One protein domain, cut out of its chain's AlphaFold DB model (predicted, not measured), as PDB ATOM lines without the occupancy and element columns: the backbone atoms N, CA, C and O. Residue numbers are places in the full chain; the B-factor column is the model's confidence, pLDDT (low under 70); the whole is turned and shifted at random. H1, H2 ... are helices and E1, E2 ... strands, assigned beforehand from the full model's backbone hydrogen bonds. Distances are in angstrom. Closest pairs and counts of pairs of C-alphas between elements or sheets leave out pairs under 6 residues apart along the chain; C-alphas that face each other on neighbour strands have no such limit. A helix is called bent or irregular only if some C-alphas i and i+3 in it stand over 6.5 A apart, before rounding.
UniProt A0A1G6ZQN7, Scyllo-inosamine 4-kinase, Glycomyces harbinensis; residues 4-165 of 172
ATOM      1  N   ALA A   4      13.675  72.862  85.188       66.56
ATOM      2  CA  ALA A   4      14.456  71.753  85.747       66.56
ATOM      3  C   ALA A   4      13.820  70.368  85.498       66.56
ATOM      4  O   ALA A   4      14.524  69.398  85.230       66.56
ATOM      5  N   GLY A   5      12.484  70.268  85.541       69.06
ATOM      6  CA  GLY A   5      11.769  69.028  85.225       69.06
ATOM      7  C   GLY A   5      11.848  68.654  83.741       69.06
ATOM      8  O   GLY A   5      12.028  67.482  83.424       69.06
ATOM      9  N   ARG A   6      11.769  69.642  82.836       69.75
ATOM     10  CA  ARG A   6      11.985  69.425  81.393       69.75
ATOM     11  C   ARG A   6      13.420  68.991  81.105       69.75
ATOM     12  O   ARG A   6      13.614  68.008  80.400       69.75
ATOM     13  N   ALA A   7      14.398  69.668  81.706       68.62
ATOM     14  CA  ALA A   7      15.812  69.335  81.572       68.62
ATOM     15  C   ALA A   7      16.122  67.921  82.077       68.62
ATOM     16  O   ALA A   7      16.790  67.163  81.389       68.62
ATOM     17  N   GLY A   8      15.579  67.518  83.231       71.12
ATOM     18  CA  GLY A   8      15.785  66.166  83.759       71.12
ATOM     19  C   GLY A   8      15.328  65.060  82.804       71.12
ATOM     20  O   GLY A   8      16.013  64.047  82.670       71.12
ATOM     21  N   VAL A   9      14.206  65.276  82.108       73.38
ATOM     22  CA  VAL A   9      13.689  64.349  81.089       73.38
ATOM     23  C   VAL A   9      14.517  64.419  79.805       73.38
ATOM     24  O   VAL A   9      14.898  63.377  79.282       73.38
ATOM     25  N   ALA A  10      14.820  65.625  79.317       73.81
ATOM     26  CA  ALA A  10      15.561  65.835  78.072       73.81
ATOM     27  C   ALA A  10      17.007  65.317  78.135       73.81
ATOM     28  O   ALA A  10      17.524  64.821  77.143       73.81
ATOM     29  N   LEU A  11      17.642  65.401  79.306       77.75
ATOM     30  CA  LEU A  11      19.032  64.995  79.532       77.75
ATOM     31  C   LEU A  11      19.183  63.529  79.963       77.75
ATOM     32  O   LEU A  11      20.304  63.054  80.118       77.75
ATOM     33  N   GLY A  12      18.084  62.818  80.238       83.06
ATOM     34  CA  GLY A  12      18.147  61.449  80.758       83.06
ATOM     35  C   GLY A  12      18.869  61.334  82.109       83.06
ATOM     36  O   GLY A  12      19.552  60.339  82.355       83.06
ATOM     37  N   LEU A  13      18.739  62.343  82.985       85.75
ATOM     38  CA  LEU A  13      19.454  62.377  84.267       85.75
ATOM     39  C   LEU A  13      19.098  61.165  85.134       85.75
ATOM     40  O   LEU A  13      17.920  60.864  85.350       85.75
ATOM     41  N   SER A  14      20.117  60.524  85.709       88.69
ATOM     42  CA  SER A  14      19.925  59.477  86.719       88.69
ATOM     43  C   SER A  14      19.210  60.021  87.962       88.69
ATOM     44  O   SER A  14      19.275  61.214  88.258       88.69
ATOM     45  N   SER A  15      18.580  59.154  88.761       88.38
ATOM     46  CA  SER A  15      17.918  59.580  90.007       88.38
ATOM     47  C   SER A  15      18.866  60.305  90.972       88.38
ATOM     48  O   SER A  15      18.449  61.232  91.660       88.38
ATOM     49  N   ALA A  16      20.150  59.926  90.992       89.62
ATOM     50  CA  ALA A  16      21.169  60.605  91.787       89.62
ATOM     51  C   ALA A  16      21.435  62.033  91.281       89.62
ATOM     52  O   ALA A  16      21.489  62.966  92.078       89.62
ATOM     53  N   GLN A  17      21.538  62.225  89.962       90.75
ATOM     54  CA  GLN A  17      21.709  63.552  89.361       90.75
ATOM     55  C   GLN A  17      20.459  64.421  89.516       90.75
ATOM     56  O   GLN A  17      20.581  65.617  89.752       90.75
ATOM     57  N   GLN A  18      19.260  63.839  89.443       90.38
ATOM     58  CA  GLN A  18      18.009  64.561  89.701       90.38
ATOM     59  C   GLN A  18      17.926  65.052  91.151       90.38
ATOM     60  O   GLN A  18      17.563  66.203  91.389       90.38
ATOM     61  N   LEU A  19      18.301  64.204  92.116       90.94
ATOM     62  CA  LEU A  19      18.385  64.603  93.520       90.94
ATOM     63  C   LEU A  19      19.411  65.726  93.701       90.94
ATOM     64  O   LEU A  19      19.104  66.748  94.310       90.94
ATOM     65  N   ARG A  20      20.597  65.578  93.105       92.69
ATOM     66  CA  ARG A  20      21.651  66.594  93.166       92.69
ATOM     67  C   ARG A  20      21.219  67.922  92.550       92.69
ATOM     68  O   ARG A  20      21.509  68.973  93.110       92.69
ATOM     69  N   LEU A  21      20.506  67.882  91.426       93.00
ATOM     70  CA  LEU A  21      19.949  69.066  90.777       93.00
ATOM     71  C   LEU A  21      18.989  69.796  91.718       93.00
ATOM     72  O   LEU A  21      19.095  71.009  91.884       93.00
ATOM     73  N   HIS A  22      18.094  69.053  92.370       92.50
ATOM     74  CA  HIS A  22      17.184  69.615  93.360       92.50
ATOM     75  C   HIS A  22      17.941  70.253  94.534       92.50
ATOM     76  O   HIS A  22      17.652  71.390  94.891       92.50
ATOM     77  N   GLU A  23      18.930  69.561  95.107       94.50
ATOM     78  CA  GLU A  23      19.742  70.066  96.225       94.50
ATOM     79  C   GLU A  23      20.480  71.367  95.880       94.50
ATOM     80  O   GLU A  23      20.485  72.305  96.679       94.50
ATOM     81  N   VAL A  24      21.087  71.441  94.692       95.50
ATOM     82  CA  VAL A  24      21.828  72.625  94.234       95.50
ATOM     83  C   VAL A  24      20.887  73.813  94.036       95.50
ATOM     84  O   VAL A  24      21.159  74.908  94.533       95.50
ATOM     85  N   VAL A  25      19.749  73.596  93.372       95.50
ATOM     86  CA  VAL A  25      18.750  74.647  93.133       95.50
ATOM     87  C   VAL A  25      18.115  75.118  94.446       95.50
ATOM     88  O   VAL A  25      17.960  76.318  94.663       95.50
ATOM     89  N   GLU A  26      17.786  74.206  95.362       96.44
ATOM     90  CA  GLU A  26      17.251  74.570  96.677       96.44
ATOM     91  C   GLU A  26      18.281  75.350  97.509       96.44
ATOM     92  O   GLU A  26      17.941  76.347  98.151       96.44
ATOM     93  N   GLY A  27      19.549  74.927  97.470       97.38
ATOM     94  CA  GLY A  27      20.657  75.614  98.131       97.38
ATOM     95  C   GLY A  27      20.803  77.061  97.663       97.38
ATOM     96  O   GLY A  27      20.931  77.958  98.498       97.38
ATOM     97  N   TYR A  28      20.695  77.293  96.352       98.00
ATOM     98  CA  TYR A  28      20.680  78.634  95.771       98.00
ATOM     99  C   TYR A  28      19.544  79.489  96.330       98.00
ATOM    100  O   TYR A  28      19.790  80.545  96.904       98.00
ATOM    101  N   PHE A  29      18.295  79.026  96.219       97.69
ATOM    102  CA  PHE A  29      17.133  79.818  96.632       97.69
ATOM    103  C   PHE A  29      17.061  80.056  98.142       97.69
ATOM    104  O   PHE A  29      16.447  81.028  98.581       97.69
ATOM    105  N   ARG A  30      17.703  79.205  98.947       98.12
ATOM    106  CA  ARG A  30      17.854  79.429 100.388       98.12
ATOM    107  C   ARG A  30      18.879  80.522 100.701       98.12
ATOM    108  O   ARG A  30      18.684  81.270 101.653       98.12
ATOM    109  N   ALA A  31      19.964  80.588  99.933       98.25
ATOM    110  CA  ALA A  31      21.069  81.517 100.151       98.25
ATOM    111  C   ALA A  31      20.846  82.895  99.506       98.25
ATOM    112  O   ALA A  31      21.184  83.914 100.099       98.25
ATOM    113  N   ALA A  32      20.253  82.941  98.313       98.00
ATOM    114  CA  ALA A  32      20.132  84.166  97.526       98.00
ATOM    115  C   ALA A  32      19.440  85.331  98.264       98.00
ATOM    116  O   ALA A  32      19.918  86.452  98.128       98.00
ATOM    117  N   PRO A  33      18.389  85.127  99.089       97.75
ATOM    118  CA  PRO A  33      17.724  86.232  99.785       97.75
ATOM    119  C   PRO A  33      18.502  86.822 100.971       97.75
ATOM    120  O   PRO A  33      18.072  87.839 101.510       97.75
ATOM    121  N   VAL A  34      19.574  86.168 101.438       97.56
ATOM    122  CA  VAL A  34      20.290  86.556 102.671       97.56
ATOM    123  C   VAL A  34      21.658  87.193 102.421       97.56
ATOM    124  O   VAL A  34      22.340  87.548 103.380       97.56
ATOM    125  N   VAL A  35      22.049  87.351 101.157       97.75
ATOM    126  CA  VAL A  35      23.308  87.989 100.747       97.75
ATOM    127  C   VAL A  35      23.056  89.354 100.113       97.75
ATOM    128  O   VAL A  35      21.915  89.716  99.808       97.75
ATOM    129  N   GLU A  36      24.123  90.125  99.918       97.31
ATOM    130  CA  GLU A  36      24.050  91.402  99.211       97.31
ATOM    131  C   GLU A  36      23.486  91.219  97.794       97.31
ATOM    132  O   GLU A  36      23.829  90.275  97.084       97.31
ATOM    133  N   GLN A  37      22.585  92.122  97.403       98.00
ATOM    134  CA  GLN A  37      21.967  92.118  96.083       98.00
ATOM    135  C   GLN A  37      22.623  93.192  95.222       98.00
ATOM    136  O   GLN A  37      22.578  94.375  95.563       98.00
ATOM    137  N   VAL A  38      23.184  92.780  94.093       97.81
ATOM    138  CA  VAL A  38      23.858  93.650  93.130       97.81
ATOM    139  C   VAL A  38      23.194  93.549  91.764       97.81
ATOM    140  O   VAL A  38      22.464  92.598  91.466       97.81
ATOM    141  N   VAL A  39      23.412  94.563  90.931       97.62
ATOM    142  CA  VAL A  39      22.987  94.513  89.531       97.62
ATOM    143  C   VAL A  39      23.951  93.598  88.790       97.62
ATOM    144  O   VAL A  39      25.119  93.943  88.638       97.62
ATOM    145  N   ASN A  40      23.451  92.447  88.350       98.00
ATOM    146  CA  ASN A  40      24.170  91.522  87.487       98.00
ATOM    147  C   ASN A  40      23.787  91.786  86.031       98.00
ATOM    148  O   ASN A  40      22.634  92.113  85.734       98.00
ATOM    149  N   HIS A  41      24.739  91.599  85.129       97.38
ATOM    150  CA  HIS A  41      24.522  91.591  83.691       97.38
ATOM    151  C   HIS A  41      23.630  90.419  83.266       97.38
ATOM    152  O   HIS A  41      22.821  90.555  82.354       97.38
ATOM    153  N   GLY A  42      23.784  89.264  83.921       94.19
ATOM    154  CA  GLY A  42      23.017  88.047  83.652       94.19
ATOM    155  C   GLY A  42      23.461  87.269  82.408       94.19
ATOM    156  O   GLY A  42      23.029  86.135  82.227       94.19
ATOM    157  N   ASP A  43      24.344  87.841  81.591       93.50
ATOM    158  CA  ASP A  43      25.041  87.185  80.475       93.50
ATOM    159  C   ASP A  43      26.400  87.864  80.264       93.50
ATOM    160  O   ASP A  43      26.667  88.491  79.238       93.50
ATOM    161  N   LEU A  44      27.246  87.826  81.298       93.06
ATOM    162  CA  LEU A  44      28.579  88.435  81.282       93.06
ATOM    163  C   LEU A  44      29.557  87.611  80.419       93.06
ATOM    164  O   LEU A  44      30.528  87.036  80.911       93.06
ATOM    165  N   ALA A  45      29.256  87.520  79.125       88.50
ATOM    166  CA  ALA A  45      30.051  86.845  78.112       88.50
ATOM    167  C   ALA A  45      31.083  87.793  77.490       88.50
ATOM    168  O   ALA A  45      30.856  89.000  77.384       88.50
ATOM    169  N   LEU A  46      32.210  87.253  77.009       85.94
ATOM    170  CA  LEU A  46      33.259  88.079  76.389       85.94
ATOM    171  C   LEU A  46      32.755  88.832  75.150       85.94
ATOM    172  O   LEU A  46      33.195  89.951  74.890       85.94
ATOM    173  N   MET A  47      31.804  88.243  74.420       89.06
ATOM    174  CA  MET A  47      31.155  88.866  73.261       89.06
ATOM    175  C   MET A  47      30.302  90.094  73.610       89.06
ATOM    176  O   MET A  47      30.068  90.931  72.740       89.06
ATOM    177  N   ASN A  48      29.893  90.231  74.874       94.00
ATOM    178  CA  ASN A  48      29.089  91.348  75.366       94.00
ATOM    179  C   ASN A  48      29.958  92.490  75.924       94.00
ATOM    180  O   ASN A  48      29.433  93.494  76.395       94.00
ATOM    181  N   ALA A  49      31.289  92.381  75.845       93.06
ATOM    182  CA  ALA A  49      32.222  93.423  76.258       93.06
ATOM    183  C   ALA A  49      32.915  94.073  75.050       93.06
ATOM    184  O   ALA A  49      33.459  93.397  74.176       93.06
ATOM    185  N   LEU A  50      32.941  95.408  75.021       94.50
ATOM    186  CA  LEU A  50      33.742  96.186  74.076       94.50
ATOM    187  C   LEU A  50      35.100  96.520  74.692       94.50
ATOM    188  O   LEU A  50      35.167  97.031  75.810       94.50
ATOM    189  N   TRP A  51      36.169  96.276  73.931       93.75
ATOM    190  CA  TRP A  51      37.547  96.391  74.400       93.75
ATOM    191  C   TRP A  51      38.338  97.455  73.634       93.75
ATOM    192  O   TRP A  51      38.371  97.450  72.405       93.75
ATOM    193  N   GLU A  52      39.055  98.301  74.370       93.81
ATOM    194  CA  GLU A  52      40.104  99.199  73.870       93.81
ATOM    195  C   GLU A  52      41.299  99.145  74.837       93.81
ATOM    196  O   GLU A  52      41.548 100.055  75.622       93.81
ATOM    197  N   GLY A  53      41.994  98.001  74.872       92.00
ATOM    198  CA  GLY A  53      43.003  97.688  75.898       92.00
ATOM    199  C   GLY A  53      42.402  97.338  77.268       92.00
ATOM    200  O   GLY A  53      42.899  96.439  77.939       92.00
ATOM    201  N   GLU A  54      41.295  97.981  77.634       92.00
ATOM    202  CA  GLU A  54      40.423  97.674  78.770       92.00
ATOM    203  C   GLU A  54      38.956  97.562  78.323       92.00
ATOM    204  O   GLU A  54      38.622  97.900  77.184       92.00
ATOM    205  N   VAL A  55      38.075  97.075  79.201       92.38
ATOM    206  CA  VAL A  55      36.630  97.051  78.927       92.38
ATOM    207  C   VAL A  55      36.093  98.479  78.995       92.38
ATOM    208  O   VAL A  55      36.048  99.076  80.068       92.38
ATOM    209  N   VAL A  56      35.660  99.021  77.855       96.81
ATOM    210  CA  VAL A  56      35.118 100.390  77.757       96.81
ATOM    211  C   VAL A  56      33.593 100.433  77.822       96.81
ATOM    212  O   VAL A  56      33.016 101.467  78.156       96.81
ATOM    213  N   ALA A  57      32.927  99.319  77.507       95.38
ATOM    214  CA  ALA A  57      31.480  99.190  77.611       95.38
ATOM    215  C   ALA A  57      31.047  97.724  77.718       95.38
ATOM    216  O   ALA A  57      31.719  96.828  77.208       95.38
ATOM    217  N   LEU A  58      29.884  97.521  78.337       95.94
ATOM    218  CA  LEU A  58      29.129  96.271  78.310       95.94
ATOM    219  C   LEU A  58      27.872  96.472  77.459       95.94
ATOM    220  O   LEU A  58      27.305  97.570  77.428       95.94
ATOM    221  N   LEU A  59      27.468  95.432  76.747       96.38
ATOM    222  CA  LEU A  59      26.349  95.401  75.814       96.38
ATOM    223  C   LEU A  59      25.364  94.311  76.232       96.38
ATOM    224  O   LEU A  59      25.739  93.384  76.921       96.38
ATOM    225  N   ASP A  60      24.134  94.384  75.736       94.75
ATOM    226  CA  ASP A  60      23.156  93.295  75.861       94.75
ATOM    227  C   ASP A  60      22.688  92.968  77.298       94.75
ATOM    228  O   ASP A  60      22.910  91.903  77.867       94.75
ATOM    229  N   PHE A  61      21.976  93.922  77.899       94.94
ATOM    230  CA  PHE A  61      21.424  93.812  79.254       94.94
ATOM    231  C   PHE A  61      20.057  93.104  79.312       94.94
ATOM    232  O   PHE A  61      19.298  93.320  80.258       94.94
ATOM    233  N   GLU A  62      19.684  92.295  78.316       94.19
ATOM    234  CA  GLU A  62      18.349  91.674  78.283       94.19
ATOM    235  C   GLU A  62      18.102  90.693  79.443       94.19
ATOM    236  O   GLU A  62      16.961  90.517  79.879       94.19
ATOM    237  N   PHE A  63      19.177  90.127  80.001       93.38
ATOM    238  CA  PHE A  63      19.148  89.238  81.164       93.38
ATOM    239  C   PHE A  63      19.552  89.915  82.477       93.38
ATOM    240  O   PHE A  63      19.693  89.232  83.495       93.38
ATOM    241  N   ALA A  64      19.708  91.241  82.480       96.62
ATOM    242  CA  ALA A  64      20.139  91.963  83.666       96.62
ATOM    243  C   ALA A  64      19.163  91.760  84.830       96.62
ATOM    244  O   ALA A  64      17.941  91.883  84.690       96.62
ATOM    245  N   VAL A  65      19.709  91.449  86.004       96.62
ATOM    246  CA  VAL A  65      18.915  91.026  87.158       96.62
ATOM    247  C   VAL A  65      19.541  91.500  88.464       96.62
ATOM    248  O   VAL A  65      20.759  91.515  88.632       96.62
ATOM    249  N   LEU A  66      18.692  91.890  89.413       97.94
ATOM    250  CA  LEU A  66      19.120  92.141  90.784       97.94
ATOM    251  C   LEU A  66      19.251  90.797  91.512       97.94
ATOM    252  O   LEU A  66      18.267  90.063  91.620       97.94
ATOM    253  N   GLY A  67      20.448  90.476  91.998       97.88
ATOM    254  CA  GLY A  67      20.727  89.183  92.615       97.88
ATOM    255  C   GLY A  67      22.113  89.100  93.255       97.88
ATOM    256  O   GLY A  67      22.845  90.088  93.264       97.88
ATOM    257  N   PRO A  68      22.494  87.926  93.778       98.38
ATOM    258  CA  PRO A  68      23.853  87.670  94.247       98.38
ATOM    259  C   PRO A  68      24.876  87.857  93.118       98.38
ATOM    260  O   PRO A  68      24.578  87.536  91.967       98.38
ATOM    261  N   VAL A  69      26.076  88.350  93.435       98.25
ATOM    262  CA  VAL A  69      27.158  88.588  92.450       98.25
ATOM    263  C   VAL A  69      27.591  87.303  91.731       98.25
ATOM    264  O   VAL A  69      28.132  87.325  90.628       98.25
ATOM    265  N   GLU A  70      27.320  86.150  92.339       98.38
ATOM    266  CA  GLU A  70      27.638  84.831  91.809       98.38
ATOM    267  C   GLU A  70      26.939  84.503  90.487       98.38
ATOM    268  O   GLU A  70      27.405  83.600  89.790       98.38
ATOM    269  N   ILE A  71      25.865  85.225  90.135       98.19
ATOM    270  CA  ILE A  71      25.212  85.122  88.823       98.19
ATOM    271  C   ILE A  71      26.208  85.475  87.714       98.19
ATOM    272  O   ILE A  71      26.397  84.686  86.793       98.19
ATOM    273  N   ASP A  72      26.898  86.610  87.822       97.75
ATOM    274  CA  ASP A  72      27.891  87.009  86.822       97.75
ATOM    275  C   ASP A  72      29.228  86.275  86.998       97.75
ATOM    276  O   ASP A  72      29.883  85.933  86.010       97.75
ATOM    277  N   LEU A  73      29.639  85.970  88.239       97.56
ATOM    278  CA  LEU A  73      30.903  85.256  88.476       97.56
ATOM    279  C   LEU A  73      30.897  83.851  87.868       97.56
ATOM    280  O   LEU A  73      31.921  83.411  87.341       97.56
ATOM    281  N   CYS A  74      29.775  83.123  87.933       96.50
ATOM    282  CA  CYS A  74      29.719  81.786  87.351       96.50
ATOM    283  C   CYS A  74      29.863  81.832  85.823       96.50
ATOM    284  O   CYS A  74      30.557  80.982  85.257       96.50
ATOM    285  N   ARG A  75      29.295  82.861  85.176       95.25
ATOM    286  CA  ARG A  75      29.420  83.069  83.735       95.25
ATOM    287  C   ARG A  75      30.845  83.443  83.350       95.25
ATOM    288  O   ARG A  75      31.399  82.793  82.472       95.25
ATOM    289  N   LEU A  76      31.477  84.373  84.069       95.44
ATOM    290  CA  LEU A  76      32.883  84.738  83.863       95.44
ATOM    291  C   LEU A  76      33.808  83.510  83.909       95.44
ATOM    292  O   LEU A  76      34.661  83.327  83.041       95.44
ATOM    293  N   VAL A  77      33.627  82.644  84.910       96.31
ATOM    294  CA  VAL A  77      34.428  81.418  85.045       96.31
ATOM    295  C   VAL A  77      34.125  80.435  83.913       96.31
ATOM    296  O   VAL A  77      35.049  79.809  83.398       96.31
ATOM    297  N   CYS A  78      32.861  80.302  83.508       95.56
ATOM    298  CA  CYS A  78      32.459  79.459  82.383       95.56
ATOM    299  C   CYS A  78      33.136  79.914  81.077       95.56
ATOM    300  O   CYS A  78      33.780  79.107  80.416       95.56
ATOM    301  N   GLU A  79      33.073  81.204  80.746       93.62
ATOM    302  CA  GLU A  79      33.683  81.789  79.540       93.62
ATOM    303  C   GLU A  79      35.204  81.591  79.490       93.62
ATOM    304  O   GLU A  79      35.772  81.319  78.436       93.62
ATOM    305  N   ALA A  80      35.878  81.687  80.638       94.31
ATOM    306  CA  ALA A  80      37.334  81.582  80.700       94.31
ATOM    307  C   ALA A  80      37.855  80.133  80.765       94.31
ATOM    308  O   ALA A  80      39.016  79.876  80.431       94.31
ATOM    309  N   ARG A  81      37.029  79.185  81.231       94.75
ATOM    310  CA  ARG A  81      37.437  77.790  81.486       94.75
ATOM    311  C   ARG A  81      36.772  76.762  80.591       94.75
ATOM    312  O   ARG A  81      37.100  75.587  80.726       94.75
ATOM    313  N   VAL A  82      35.833  77.141  79.733       94.06
ATOM    314  CA  VAL A  82      35.058  76.189  78.935       94.06
ATOM    315  C   VAL A  82      35.150  76.541  77.456       94.06
ATOM    316  O   VAL A  82      34.779  77.643  77.063       94.06
ATOM    317  N   SER A  83      35.592  75.592  76.627       90.25
ATOM    318  CA  SER A  83      35.632  75.755  75.169       90.25
ATOM    319  C   SER A  83      34.227  75.870  74.557       90.25
ATOM    320  O   SER A  83      33.213  75.584  75.207       90.25
ATOM    321  N   GLU A  84      34.150  76.231  73.275       83.56
ATOM    322  CA  GLU A  84      32.889  76.217  72.518       83.56
ATOM    323  C   GLU A  84      32.262  74.812  72.487       83.56
ATOM    324  O   GLU A  84      31.046  74.657  72.594       83.56
ATOM    325  N   GLU A  85      33.083  73.762  72.464       83.25
ATOM    326  CA  GLU A  85      32.642  72.365  72.540       83.25
ATOM    327  C   GLU A  85      32.251  71.935  73.965       83.25
ATOM    328  O   GLU A  85      31.799  70.807  74.176       83.25
ATOM    329  N   GLY A  86      32.386  72.803  74.968       84.94
ATOM    330  CA  GLY A  86      32.009  72.501  76.348       84.94
ATOM    331  C   GLY A  86      33.060  71.720  77.136       84.94
ATOM    332  O   GLY A  86      32.712  71.090  78.132       84.94
ATOM    333  N   GLN A  87      34.323  71.718  76.703       87.38
ATOM    334  CA  GLN A  87      35.415  71.059  77.425       87.38
ATOM    335  C   GLN A  87      36.092  72.028  78.389       87.38
ATOM    336  O   GLN A  87      36.225  73.210  78.083       87.38
ATOM    337  N   CYS A  88      36.555  71.531  79.539       90.06
ATOM    338  CA  CYS A  88      37.385  72.342  80.426       90.06
ATOM    339  C   CYS A  88      38.730  72.647  79.754       90.06
ATOM    340  O   CYS A  88      39.396  71.738  79.260       90.06
ATOM    341  N   VAL A  89      39.129  73.914  79.778       91.62
ATOM    342  CA  VAL A  89      40.393  74.410  79.235       91.62
ATOM    343  C   VAL A  89      41.220  74.981  80.379       91.62
ATOM    344  O   VAL A  89      40.740  75.814  81.150       91.62
ATOM    345  N   ASP A  90      42.472  74.544  80.467       89.50
ATOM    346  CA  ASP A  90      43.452  75.130  81.375       89.50
ATOM    347  C   ASP A  90      44.105  76.328  80.679       89.50
ATOM    348  O   ASP A  90      44.765  76.188  79.646       89.50
ATOM    349  N   SER A  91      43.877  77.526  81.216       93.12
ATOM    350  CA  SER A  91      44.382  78.777  80.655       93.12
ATOM    351  C   SER A  91      44.660  79.797  81.760       93.12
ATOM    352  O   SER A  91      44.011  79.776  82.806       93.12
ATOM    353  N   GLU A  92      45.582  80.731  81.509       94.81
ATOM    354  CA  GLU A  92      45.864  81.838  82.438       94.81
ATOM    355  C   GLU A  92      44.609  82.682  82.710       94.81
ATOM    356  O   GLU A  92      44.368  83.101  83.840       94.81
ATOM    357  N   ALA A  93      43.764  82.877  81.690       92.69
ATOM    358  CA  ALA A  93      42.478  83.551  81.840       92.69
ATOM    359  C   ALA A  93      41.526  82.762  82.754       92.69
ATOM    360  O   ALA A  93      40.843  83.346  83.594       92.69
ATOM    361  N   GLY A  94      41.502  81.436  82.620       95.06
ATOM    362  CA  GLY A  94      40.702  80.539  83.447       95.06
ATOM    363  C   GLY A  94      41.136  80.509  84.911       95.06
ATOM    364  O   GLY A  94      40.290  80.375  85.798       95.06
ATOM    365  N   ASP A  95      42.432  80.650  85.177       95.88
ATOM    366  CA  ASP A  95      42.967  80.757  86.534       95.88
ATOM    367  C   ASP A  95      42.670  82.135  87.134       95.88
ATOM    368  O   ASP A  95      42.136  82.214  88.242       95.88
ATOM    369  N   ALA A  96      42.873  83.211  86.368       96.31
ATOM    370  CA  ALA A  96      42.512  84.564  86.786       96.31
ATOM    371  C   ALA A  96      41.009  84.695  87.096       96.31
ATOM    372  O   ALA A  96      40.634  85.271  88.116       96.31
ATOM    373  N   ALA A  97      40.135  84.113  86.269       96.31
ATOM    374  CA  ALA A  97      38.692  84.114  86.509       96.31
ATOM    375  C   ALA A  97      38.318  83.382  87.808       96.31
ATOM    376  O   ALA A  97      37.447  83.840  88.549       96.31
ATOM    377  N   VAL A  98      38.988  82.267  88.121       97.19
ATOM    378  CA  VAL A  98      38.792  81.543  89.386       97.19
ATOM    379  C   VAL A  98      39.278  82.362  90.573       97.19
ATOM    380  O   VAL A  98      38.588  82.400  91.588       97.19
ATOM    381  N   GLU A  99      40.427  83.028  90.468       97.56
ATOM    382  CA  GLU A  99      40.936  83.896  91.533       97.56
ATOM    383  C   GLU A  99      39.990  85.069  91.810       97.56
ATOM    384  O   GLU A  99      39.649  85.322  92.967       97.56
ATOM    385  N   ILE A 100      39.502  85.730  90.755       97.00
ATOM    386  CA  ILE A 100      38.503  86.802  90.852       97.00
ATOM    387  C   ILE A 100      37.232  86.273  91.523       97.00
ATOM    388  O   ILE A 100      36.773  86.843  92.512       97.00
ATOM    389  N   ALA A 101      36.689  85.151  91.043       97.62
ATOM    390  CA  ALA A 101      35.476  84.571  91.607       97.62
ATOM    391  C   ALA A 101      35.651  84.172  93.080       97.62
ATOM    392  O   ALA A 101      34.778  84.461  93.893       97.62
ATOM    393  N   ALA A 102      36.784  83.569  93.446       97.06
ATOM    394  CA  ALA A 102      37.088  83.195  94.825       97.06
ATOM    395  C   ALA A 102      37.212  84.411  95.757       97.06
ATOM    396  O   ALA A 102      36.885  84.315  96.939       97.06
ATOM    397  N   HIS A 103      37.693  85.544  95.239       97.31
ATOM    398  CA  HIS A 103      37.820  86.782  96.001       97.31
ATOM    399  C   HIS A 103      36.485  87.520  96.169       97.31
ATOM    400  O   HIS A 103      36.255  88.133  97.210       97.31
ATOM    401  N   CYS A 104      35.624  87.477  95.150       97.50
ATOM    402  CA  CYS A 104      34.392  88.263  95.095       97.50
ATOM    403  C   CYS A 104      33.146  87.531  95.604       97.50
ATOM    404  O   CYS A 104      32.178  88.192  95.970       97.50
ATOM    405  N   MET A 105      33.139  86.196  95.603       97.25
ATOM    406  CA  MET A 105      32.003  85.407  96.089       97.25
ATOM    407  C   MET A 105      31.704  85.676  97.570       97.25
ATOM    408  O   MET A 105      32.606  85.956  98.364       97.25
ATOM    409  N   ASP A 106      30.444  85.502  97.968       97.56
ATOM    410  CA  ASP A 106      30.055  85.590  99.369       97.56
ATOM    411  C   ASP A 106      30.849  84.564 100.212       97.56
ATOM    412  O   ASP A 106      30.912  83.373  99.872       97.56
ATOM    413  N   PRO A 107      31.455  84.978 101.339       95.12
ATOM    414  CA  PRO A 107      32.357  84.119 102.104       95.12
ATOM    415  C   PRO A 107      31.656  82.944 102.803       95.12
ATOM    416  O   PRO A 107      32.317  81.975 103.186       95.12
ATOM    417  N   VAL A 108      30.338  83.021 103.013       96.56
ATOM    418  CA  VAL A 108      29.550  81.999 103.718       96.56
ATOM    419  C   VAL A 108      28.747  81.159 102.727       96.56
ATOM    420  O   VAL A 108      28.738  79.928 102.803       96.56
ATOM    421  N   HIS A 109      28.075  81.822 101.797       97.75
ATOM    422  CA  HIS A 109      27.087  81.263 100.892       97.75
ATOM    423  C   HIS A 109      27.583  81.119  99.456       97.75
ATOM    424  O   HIS A 109      26.955  80.388  98.685       97.75
ATOM    425  N   GLY A 110      28.724  81.718  99.106       97.00
ATOM    426  CA  GLY A 110      29.197  81.812  97.729       97.00
ATOM    427  C   GLY A 110      29.292  80.461  97.030       97.00
ATOM    428  O   GLY A 110      28.923  80.338  95.877       97.00
ATOM    429  N   ARG A 111      29.675  79.380  97.724       96.06
ATOM    430  CA  ARG A 111      29.733  78.044  97.094       96.06
ATOM    431  C   ARG A 111      28.361  77.557  96.623       96.06
ATOM    432  O   ARG A 111      28.252  77.018  95.526       96.06
ATOM    433  N   ALA A 112      27.331  77.724  97.453       96.94
ATOM    434  CA  ALA A 112      25.966  77.342  97.094       96.94
ATOM    435  C   ALA A 112      25.412  78.264  96.000       96.94
ATOM    436  O   ALA A 112      24.746  77.793  95.080       96.94
ATOM    437  N   LEU A 113      25.735  79.557  96.080       98.38
ATOM    438  CA  LEU A 113      25.314  80.569  95.120       98.38
ATOM    439  C   LEU A 113      25.962  80.365  93.749       98.38
ATOM    440  O   LEU A 113      25.234  80.232  92.776       98.38
ATOM    441  N   THR A 114      27.286  80.222  93.664       98.06
ATOM    442  CA  THR A 114      28.016  79.977  92.410       98.06
ATOM    443  C   THR A 114      27.593  78.664  91.756       98.06
ATOM    444  O   THR A 114      27.362  78.630  90.549       98.06
ATOM    445  N   HIS A 115      27.452  77.576  92.528       97.62
ATOM    446  CA  HIS A 115      27.019  76.288  91.967       97.62
ATOM    447  C   HIS A 115      25.582  76.363  91.445       97.62
ATOM    448  O   HIS A 115      25.292  75.918  90.336       97.62
ATOM    449  N   GLY A 116      24.694  76.968  92.232       97.62
ATOM    450  CA  GLY A 116      23.308  77.198  91.860       97.62
ATOM    451  C   GLY A 116      23.148  78.069  90.624       97.62
ATOM    452  O   GLY A 116      22.452  77.680  89.690       97.62
ATOM    453  N   ALA A 117      23.832  79.211  90.603       97.69
ATOM    454  CA  ALA A 117      23.835  80.147  89.491       97.69
ATOM    455  C   ALA A 117      24.318  79.474  88.203       97.69
ATOM    456  O   ALA A 117      23.640  79.578  87.191       97.69
ATOM    457  N   ALA A 118      25.417  78.712  88.247       97.25
ATOM    458  CA  ALA A 118      25.900  77.972  87.081       97.25
ATOM    459  C   ALA A 118      24.882  76.956  86.555       97.25
ATOM    460  O   ALA A 118      24.679  76.846  85.352       97.25
ATOM    461  N   VAL A 119      24.218  76.209  87.440       96.06
ATOM    462  CA  VAL A 119      23.172  75.268  87.013       96.06
ATOM    463  C   VAL A 119      21.983  76.011  86.399       96.06
ATOM    464  O   VAL A 119      21.469  75.582  85.368       96.06
ATOM    465  N   LEU A 120      21.548  77.120  87.000       95.69
ATOM    466  CA  LEU A 120      20.431  77.925  86.499       95.69
ATOM    467  C   LEU A 120      20.750  78.591  85.150       95.69
ATOM    468  O   LEU A 120      19.890  78.590  84.274       95.69
ATOM    469  N   ASP A 121      21.974  79.087  84.971       94.62
ATOM    470  CA  ASP A 121      22.488  79.654  83.718       94.62
ATOM    471  C   ASP A 121      22.401  78.628  82.578       94.62
ATOM    472  O   ASP A 121      21.767  78.871  81.553       94.62
ATOM    473  N   GLN A 122      22.903  77.412  82.802       92.94
ATOM    474  CA  GLN A 122      22.855  76.360  81.784       92.94
ATOM    475  C   GLN A 122      21.432  75.830  81.534       92.94
ATOM    476  O   GLN A 122      21.093  75.453  80.412       92.94
ATOM    477  N   LEU A 123      20.570  75.815  82.558       91.69
ATOM    478  CA  LEU A 123      19.152  75.482  82.391       91.69
ATOM    479  C   LEU A 123      18.405  76.528  81.559       91.69
ATOM    480  O   LEU A 123      17.515  76.146  80.800       91.69
ATOM    481  N   ARG A 124      18.743  77.818  81.695       90.25
ATOM    482  CA  ARG A 124      18.189  78.886  80.852       90.25
ATOM    483  C   ARG A 124      18.576  78.653  79.398       90.25
ATOM    484  O   ARG A 124      17.689  78.619  78.549       90.25
ATOM    485  N   ASP A 125      19.861  78.436  79.131       88.19
ATOM    486  CA  ASP A 125      20.352  78.201  77.773       88.19
ATOM    487  C   ASP A 125      19.649  76.970  77.159       88.19
ATOM    488  O   ASP A 125      19.149  77.028  76.034       88.19
ATOM    489  N   LEU A 126      19.492  75.886  77.930       86.44
ATOM    490  CA  LEU A 126      18.725  74.703  77.520       86.44
ATOM    491  C   LEU A 126      17.257  74.981  77.221       86.44
ATOM    492  O   LEU A 126      16.740  74.449  76.242       86.44
ATOM    493  N   ASP A 127      16.582  75.808  78.011       85.50
ATOM    494  CA  ASP A 127      15.188  76.157  77.737       85.50
ATOM    495  C   ASP A 127      15.050  76.971  76.440       85.50
ATOM    496  O   ASP A 127      14.149  76.704  75.645       85.50
ATOM    497  N   ILE A 128      15.985  77.897  76.181       84.00
ATOM    498  CA  ILE A 128      16.051  78.669  74.927       84.00
ATOM    499  C   ILE A 128      16.249  77.732  73.733       84.00
ATOM    500  O   ILE A 128      15.570  77.869  72.716       84.00
ATOM    501  N   TRP A 129      17.160  76.765  73.846       81.25
ATOM    502  CA  TRP A 129      17.433  75.814  72.770       81.25
ATOM    503  C   TRP A 129      16.266  74.857  72.519       81.25
ATOM    504  O   TRP A 129      15.886  74.659  71.367       81.25
ATOM    505  N   LEU A 130      15.642  74.327  73.577       80.38
ATOM    506  CA  LEU A 130      14.470  73.446  73.473       80.38
ATOM    507  C   LEU A 130      13.249  74.143  72.857       80.38
ATOM    508  O   LEU A 130      12.358  73.466  72.347       80.38
ATOM    509  N   ALA A 131      13.191  75.474  72.901       82.00
ATOM    510  CA  ALA A 131      12.142  76.258  72.261       82.00
ATOM    511  C   ALA A 131      12.346  76.450  70.743       82.00
ATOM    512  O   ALA A 131      11.476  77.028  70.090       82.00
ATOM    513  N   ARG A 132      13.469  75.999  70.161       78.12
ATOM    514  CA  ARG A 132      13.741  76.117  68.718       78.12
ATOM    515  C   ARG A 132      13.121  74.934  67.963       78.12
ATOM    516  O   ARG A 132      13.408  73.783  68.267       78.12
ATOM    517  N   ASP A 133      12.337  75.225  66.924       61.41
ATOM    518  CA  ASP A 133      11.606  74.220  66.124       61.41
ATOM    519  C   ASP A 133      12.499  73.305  65.256       61.41
ATOM    520  O   ASP A 133      12.018  72.324  64.689       61.41
ATOM    521  N   SER A 134      13.798  73.594  65.131       59.28
ATOM    522  CA  SER A 134      14.738  72.787  64.346       59.28
ATOM    523  C   SER A 134      16.096  72.708  65.032       59.28
ATOM    524  O   SER A 134      16.826  73.702  65.086       59.28
ATOM    525  N   THR A 135      16.467  71.527  65.510       59.28
ATOM    526  CA  THR A 135      17.824  71.259  65.987       59.28
ATOM    527  C   THR A 135      18.420  70.129  65.149       59.28
ATOM    528  O   THR A 135      17.936  69.001  65.150       59.28
ATOM    529  N   GLU A 136      19.434  70.462  64.343       60.97
ATOM    530  CA  GLU A 136      20.218  69.477  63.576       60.97
ATOM    531  C   GLU A 136      21.172  68.685  64.490       60.97
ATOM    532  O   GLU A 136      21.606  67.585  64.149       60.97
ATOM    533  N   GLU A 137      21.470  69.230  65.672       65.12
ATOM    534  CA  GLU A 137      22.347  68.653  66.685       65.12
ATOM    535  C   GLU A 137      21.548  67.872  67.740       65.12
ATOM    536  O   GLU A 137      20.455  68.275  68.153       65.12
ATOM    537  N   ARG A 138      22.094  66.739  68.195       67.31
ATOM    538  CA  ARG A 138      21.488  65.956  69.279       67.31
ATOM    539  C   ARG A 138      21.567  66.749  70.580       67.31
ATOM    540  O   ARG A 138      22.618  67.288  70.899       67.31
ATOM    541  N   VAL A 139      20.488  66.730  71.367       69.50
ATOM    542  CA  VAL A 139      20.407  67.392  72.687       69.50
ATOM    543  C   VAL A 139      21.637  67.072  73.543       69.50
ATOM    544  O   VAL A 139      22.257  67.959  74.107       69.50
ATOM    545  N   GLU A 140      22.026  65.796  73.603       66.62
ATOM    546  CA  GLU A 140      23.139  65.312  74.430       66.62
ATOM    547  C   GLU A 140      24.504  65.899  74.030       66.62
ATOM    548  O   GLU A 140      25.391  66.042  74.875       66.62
ATOM    549  N   ASP A 141      24.666  66.242  72.751       71.31
ATOM    550  CA  ASP A 141      25.907  66.769  72.187       71.31
ATOM    551  C   ASP A 141      25.998  68.294  72.317       71.31
ATOM    552  O   ASP A 141      27.028  68.891  71.994       71.31
ATOM    553  N   TRP A 142      24.961  68.926  72.856       80.38
ATOM    554  CA  TRP A 142      24.923  70.361  73.018       80.38
ATOM    555  C   TRP A 142      25.627  70.805  74.311       80.38
ATOM    556  O   TRP A 142      25.527  70.164  75.363       80.38
ATOM    557  N   ARG A 143      26.368  71.919  74.242       84.88
ATOM    558  CA  ARG A 143      27.278  72.382  75.309       84.88
ATOM    559  C   ARG A 143      26.601  72.464  76.693       84.88
ATOM    560  O   ARG A 143      27.117  71.830  77.614       84.88
ATOM    561  N   PRO A 144      25.444  73.129  76.876       84.94
ATOM    562  CA  PRO A 144      24.776  73.184  78.181       84.94
ATOM    563  C   PRO A 144      24.380  71.826  78.761       84.94
ATOM    564  O   PRO A 144      24.408  71.648  79.977       84.94
ATOM    565  N   CYS A 145      24.076  70.832  77.926       84.94
ATOM    566  CA  CYS A 145      23.726  69.488  78.383       84.94
ATOM    567  C   CYS A 145      24.924  68.778  79.033       84.94
ATOM    568  O   CYS A 145      24.789  68.186  80.113       84.94
ATOM    569  N   ARG A 146      26.113  68.904  78.427       86.94
ATOM    570  CA  ARG A 146      27.374  68.436  79.023       86.94
ATOM    571  C   ARG A 146      27.685  69.177  80.320       86.94
ATOM    572  O   ARG A 146      27.943  68.541  81.339       86.94
ATOM    573  N   LEU A 147      27.575  70.504  80.310       92.00
ATOM    574  CA  LEU A 147      27.905  71.329  81.473       92.00
ATOM    575  C   LEU A 147      26.982  71.062  82.665       92.00
ATOM    576  O   LEU A 147      27.476  70.924  83.781       92.00
ATOM    577  N   ILE A 148      25.669  70.907  82.454       92.06
ATOM    578  CA  ILE A 148      24.740  70.501  83.522       92.06
ATOM    579  C   ILE A 148      25.154  69.140  84.085       92.06
ATOM    580  O   ILE A 148      25.241  68.980  85.300       92.06
ATOM    581  N   THR A 149      25.444  68.167  83.223       89.56
ATOM    582  CA  THR A 149      25.845  66.820  83.653       89.56
ATOM    583  C   THR A 149      27.103  66.861  84.526       89.56
ATOM    584  O   THR A 149      27.123  66.260  85.602       89.56
ATOM    585  N   ASP A 150      28.114  67.631  84.122       91.81
ATOM    586  CA  ASP A 150      29.374  67.769  84.854       91.81
ATOM    587  C   ASP A 150      29.233  68.554  86.162       91.81
ATOM    588  O   ASP A 150      29.829  68.180  87.177       91.81
ATOM    589  N   LEU A 151      28.404  69.601  86.184       94.44
ATOM    590  CA  LEU A 151      28.071  70.349  87.400       94.44
ATOM    591  C   LEU A 151      27.329  69.481  88.427       94.44
ATOM    592  O   LEU A 151      27.443  69.721  89.630       94.44
ATOM    593  N   LEU A 152      26.574  68.477  87.974       93.12
ATOM    594  CA  LEU A 152      25.857  67.535  88.838       93.12
ATOM    595  C   LEU A 152      26.716  66.341  89.282       93.12
ATOM    596  O   LEU A 152      26.304  65.597  90.174       93.12
ATOM    597  N   ASN A 153      27.912  66.168  88.718       89.88
ATOM    598  CA  ASN A 153      28.876  65.178  89.188       89.88
ATOM    599  C   ASN A 153      29.545  65.631  90.500       89.88
ATOM    600  O   ASN A 153      29.559  66.810  90.856       89.88
ATOM    601  N   ALA A 154      30.139  64.681  91.233       82.69
ATOM    602  CA  ALA A 154      30.754  64.939  92.542       82.69
ATOM    603  C   ALA A 154      31.857  66.013  92.505       82.69
ATOM    604  O   ALA A 154      32.073  66.718  93.490       82.69
ATOM    605  N   GLU A 155      32.523  66.148  91.359       84.06
ATOM    606  CA  GLU A 155      33.662  67.038  91.165       84.06
ATOM    607  C   GLU A 155      33.268  68.497  90.878       84.06
ATOM    608  O   GLU A 155      34.115  69.376  91.041       84.06
ATOM    609  N   GLY A 156      32.009  68.765  90.495       88.19
ATOM    610  CA  GLY A 156      31.492  70.118  90.252       88.19
ATOM    611  C   GLY A 156      31.891  70.750  88.911       88.19
ATOM    612  O   GLY A 156      31.846  71.971  88.784       88.19
ATOM    613  N   GLY A 157      32.296  69.940  87.926       92.75
ATOM    614  CA  GLY A 157      32.637  70.387  86.570       92.75
ATOM    615  C   GLY A 157      33.725  71.464  86.527       92.75
ATOM    616  O   GLY A 157      34.685  71.429  87.298       92.75
ATOM    617  N   TYR A 158      33.553  72.453  85.647       94.19
ATOM    618  CA  TYR A 158      34.483  73.580  85.491       94.19
ATOM    619  C   TYR A 158      34.590  74.472  86.743       94.19
ATOM    620  O   TYR A 158      35.578  75.186  86.905       94.19
ATOM    621  N   LEU A 159      33.618  74.396  87.664       95.88
ATOM    622  CA  LEU A 159      33.640  75.095  88.955       95.88
ATOM    623  C   LEU A 159      34.391  74.332  90.055       95.88
ATOM    624  O   LEU A 159      34.503  74.827  91.180       95.88
ATOM    625  N   ALA A 160      34.925  73.145  89.762       94.75
ATOM    626  CA  ALA A 160      35.701  72.332  90.692       94.75
ATOM    627  C   ALA A 160      36.681  73.122  91.592       94.75
ATOM    628  O   ALA A 160      36.671  72.883  92.805       94.75
ATOM    629  N   PRO A 161      37.492  74.070  91.071       93.94
ATOM    630  CA  PRO A 161      38.431  74.832  91.897       93.94
ATOM    631  C   PRO A 161      37.761  75.676  92.989       93.94
ATOM    632  O   PRO A 161      38.318  75.812  94.074       93.94
ATOM    633  N   LEU A 162      36.554  76.191  92.739       93.31
ATOM    634  CA  LEU A 162      35.787  77.016  93.680       93.31
ATOM    635  C   LEU A 162      34.993  76.157  94.668       93.31
ATOM    636  O   LEU A 162      34.837  76.489  95.842       93.31
ATOM    637  N   LEU A 163      34.515  75.001  94.206       90.50
ATOM    638  CA  LEU A 163      33.663  74.124  95.003       90.50
ATOM    639  C   LEU A 163      34.444  73.181  95.915       90.50
ATOM    640  O   LEU A 163      33.834  72.611  96.816       90.50
ATOM    641  N   ARG A 164      35.758  73.004  95.738       81.44
ATOM    642  CA  ARG A 164      36.573  72.088  96.562       81.44
ATOM    643  C   ARG A 164      37.388  72.765  97.664       81.44
ATOM    644  O   ARG A 164      37.971  72.056  98.487       81.44
ATOM    645  N   GLN A 165      37.416  74.096  97.747       58.66
ATOM    646  CA  GLN A 165      38.181  74.769  98.798       58.66
ATOM    647  C   GLN A 165      37.615  74.440 100.190       58.66
ATOM    648  O   GLN A 165      36.446  74.682 100.510       58.66
TER     649      GLN A 165
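Overview. This is residues 4 to 165 of the 172 residues of the protein "Scyllo-inosamine 4-kinase" of Glycomyces harbinensis (UniProt A0A1G6ZQN7). A long helix, H5, runs through the middle of a rounded body, with H2 crossing it steeply near its first half, H6 folding back along it, and the hairpin of H3 and H4 packed at its side with the first residues of H3 against it. Short H1 and H7 fill in near the two ends of H5, the small ladder of E1 and E4 sits by the start of H3, the hairpin of E2 and E3 lies at the far end of the domain, and residues 131 to 138 stick out as a loop. The 162 printed residues hold seven named helices and four named strands in the order H1 H2 E1 E2 E3 E4 H3 H4 H5 H6 H7, with two separate antiparallel sheets, E1 - E4 and E2 - E3. The class is mostly helix, and the whole is compact, with a radius of gyration of the C-alphas of 15.4 A and spans of 42 by 36 by 30 A.

Arrangement. H1, residues 4 to 10, touches the hub H5, residues 110 to 130, with residues 123 to 127 of H5 alone; the closest C-alphas are those of Ala 4 and Leu 123, 6.9 A. H2, residues 15 to 34, touches H5 at a steep tilt of 63 degrees, opposite ways, with the C-alphas of Tyr 28 and Gly 116 closest at 4.9 A; here H5 takes part with residues 112 to 120 alone. H1 and H2 are close but not clearly touching, with the C-alphas of Gly 8 and Gln 18 closest at 6.5 A. E1, residues 38 to 40, and E4, residues 65 to 67, are antiparallel neighbours; N 38 and O 67 are 2.8 A apart, within hydrogen-bond range. E2, residues 49 to 52, and E3, residues 54 to 58, form an antiparallel hairpin, with N 50 and O 57 at 2.9 A, within hydrogen-bond range. H3, residues 70 to 81, is about perpendicular to H5, 73 degrees, and touches it with residues 70 to 75 alone; the C-alphas of Glu 70 and Thr 114 are closest, 4.9 A. H3 and H4, residues 92 to 104, form a helical hairpin at a shallow tilt of 15 degrees, with the C-alphas of Ala 80 and Gly 94 closest at 4.5 A. H5 and H6, residues 143 to 151, form another at 30 degrees, with the C-alphas of Gln 122 and Pro 144 closest at 5.2 A. H7, residues 157 to 163, touches H5 at a shallow tilt of 19 degrees, opposite ways, with the C-alphas of Arg 111 and Leu 163 closest at 5.9 A. H6 and H7 touch only at the corner. Every O i to N i+4 pair is within hydrogen-bond range in H1, H4, H5 and H6; in H2 14 of 16 are, in H3 7 of 8, and in H7 1 of 3, beside 3 of 4 O i to N i+3 pairs.

Along the chain. H1 begins at C-alpha 4, (14.456, 71.753, 85.747). H2 is 29.9 A long and only just irregular, with C-alphas 30 and 33 6.8 A apart. H3 is 15.9 A long and H4 18.3 A. H5 spans 29.6 A, from C-alpha 110 at (29.197, 81.812, 97.729) to C-alpha 130. H6 is 12.3 A long. H7 is irregular, with C-alphas 158 and 161 7.6 A apart, and ends at C-alpha 163, (33.663, 74.124, 95.003).

Size, cuts and confidence. The C-alphas farthest apart are those of Ser 15 and Glu 52, 48.2 A. The printed part has no cut. The link from H5 to H6 is long, 12 residues, and residues 131 to 138 in it stand free. The mean pLDDT of the printed part is 90.2; residues 4 to 7, 133 to 140 and 165 are under 70.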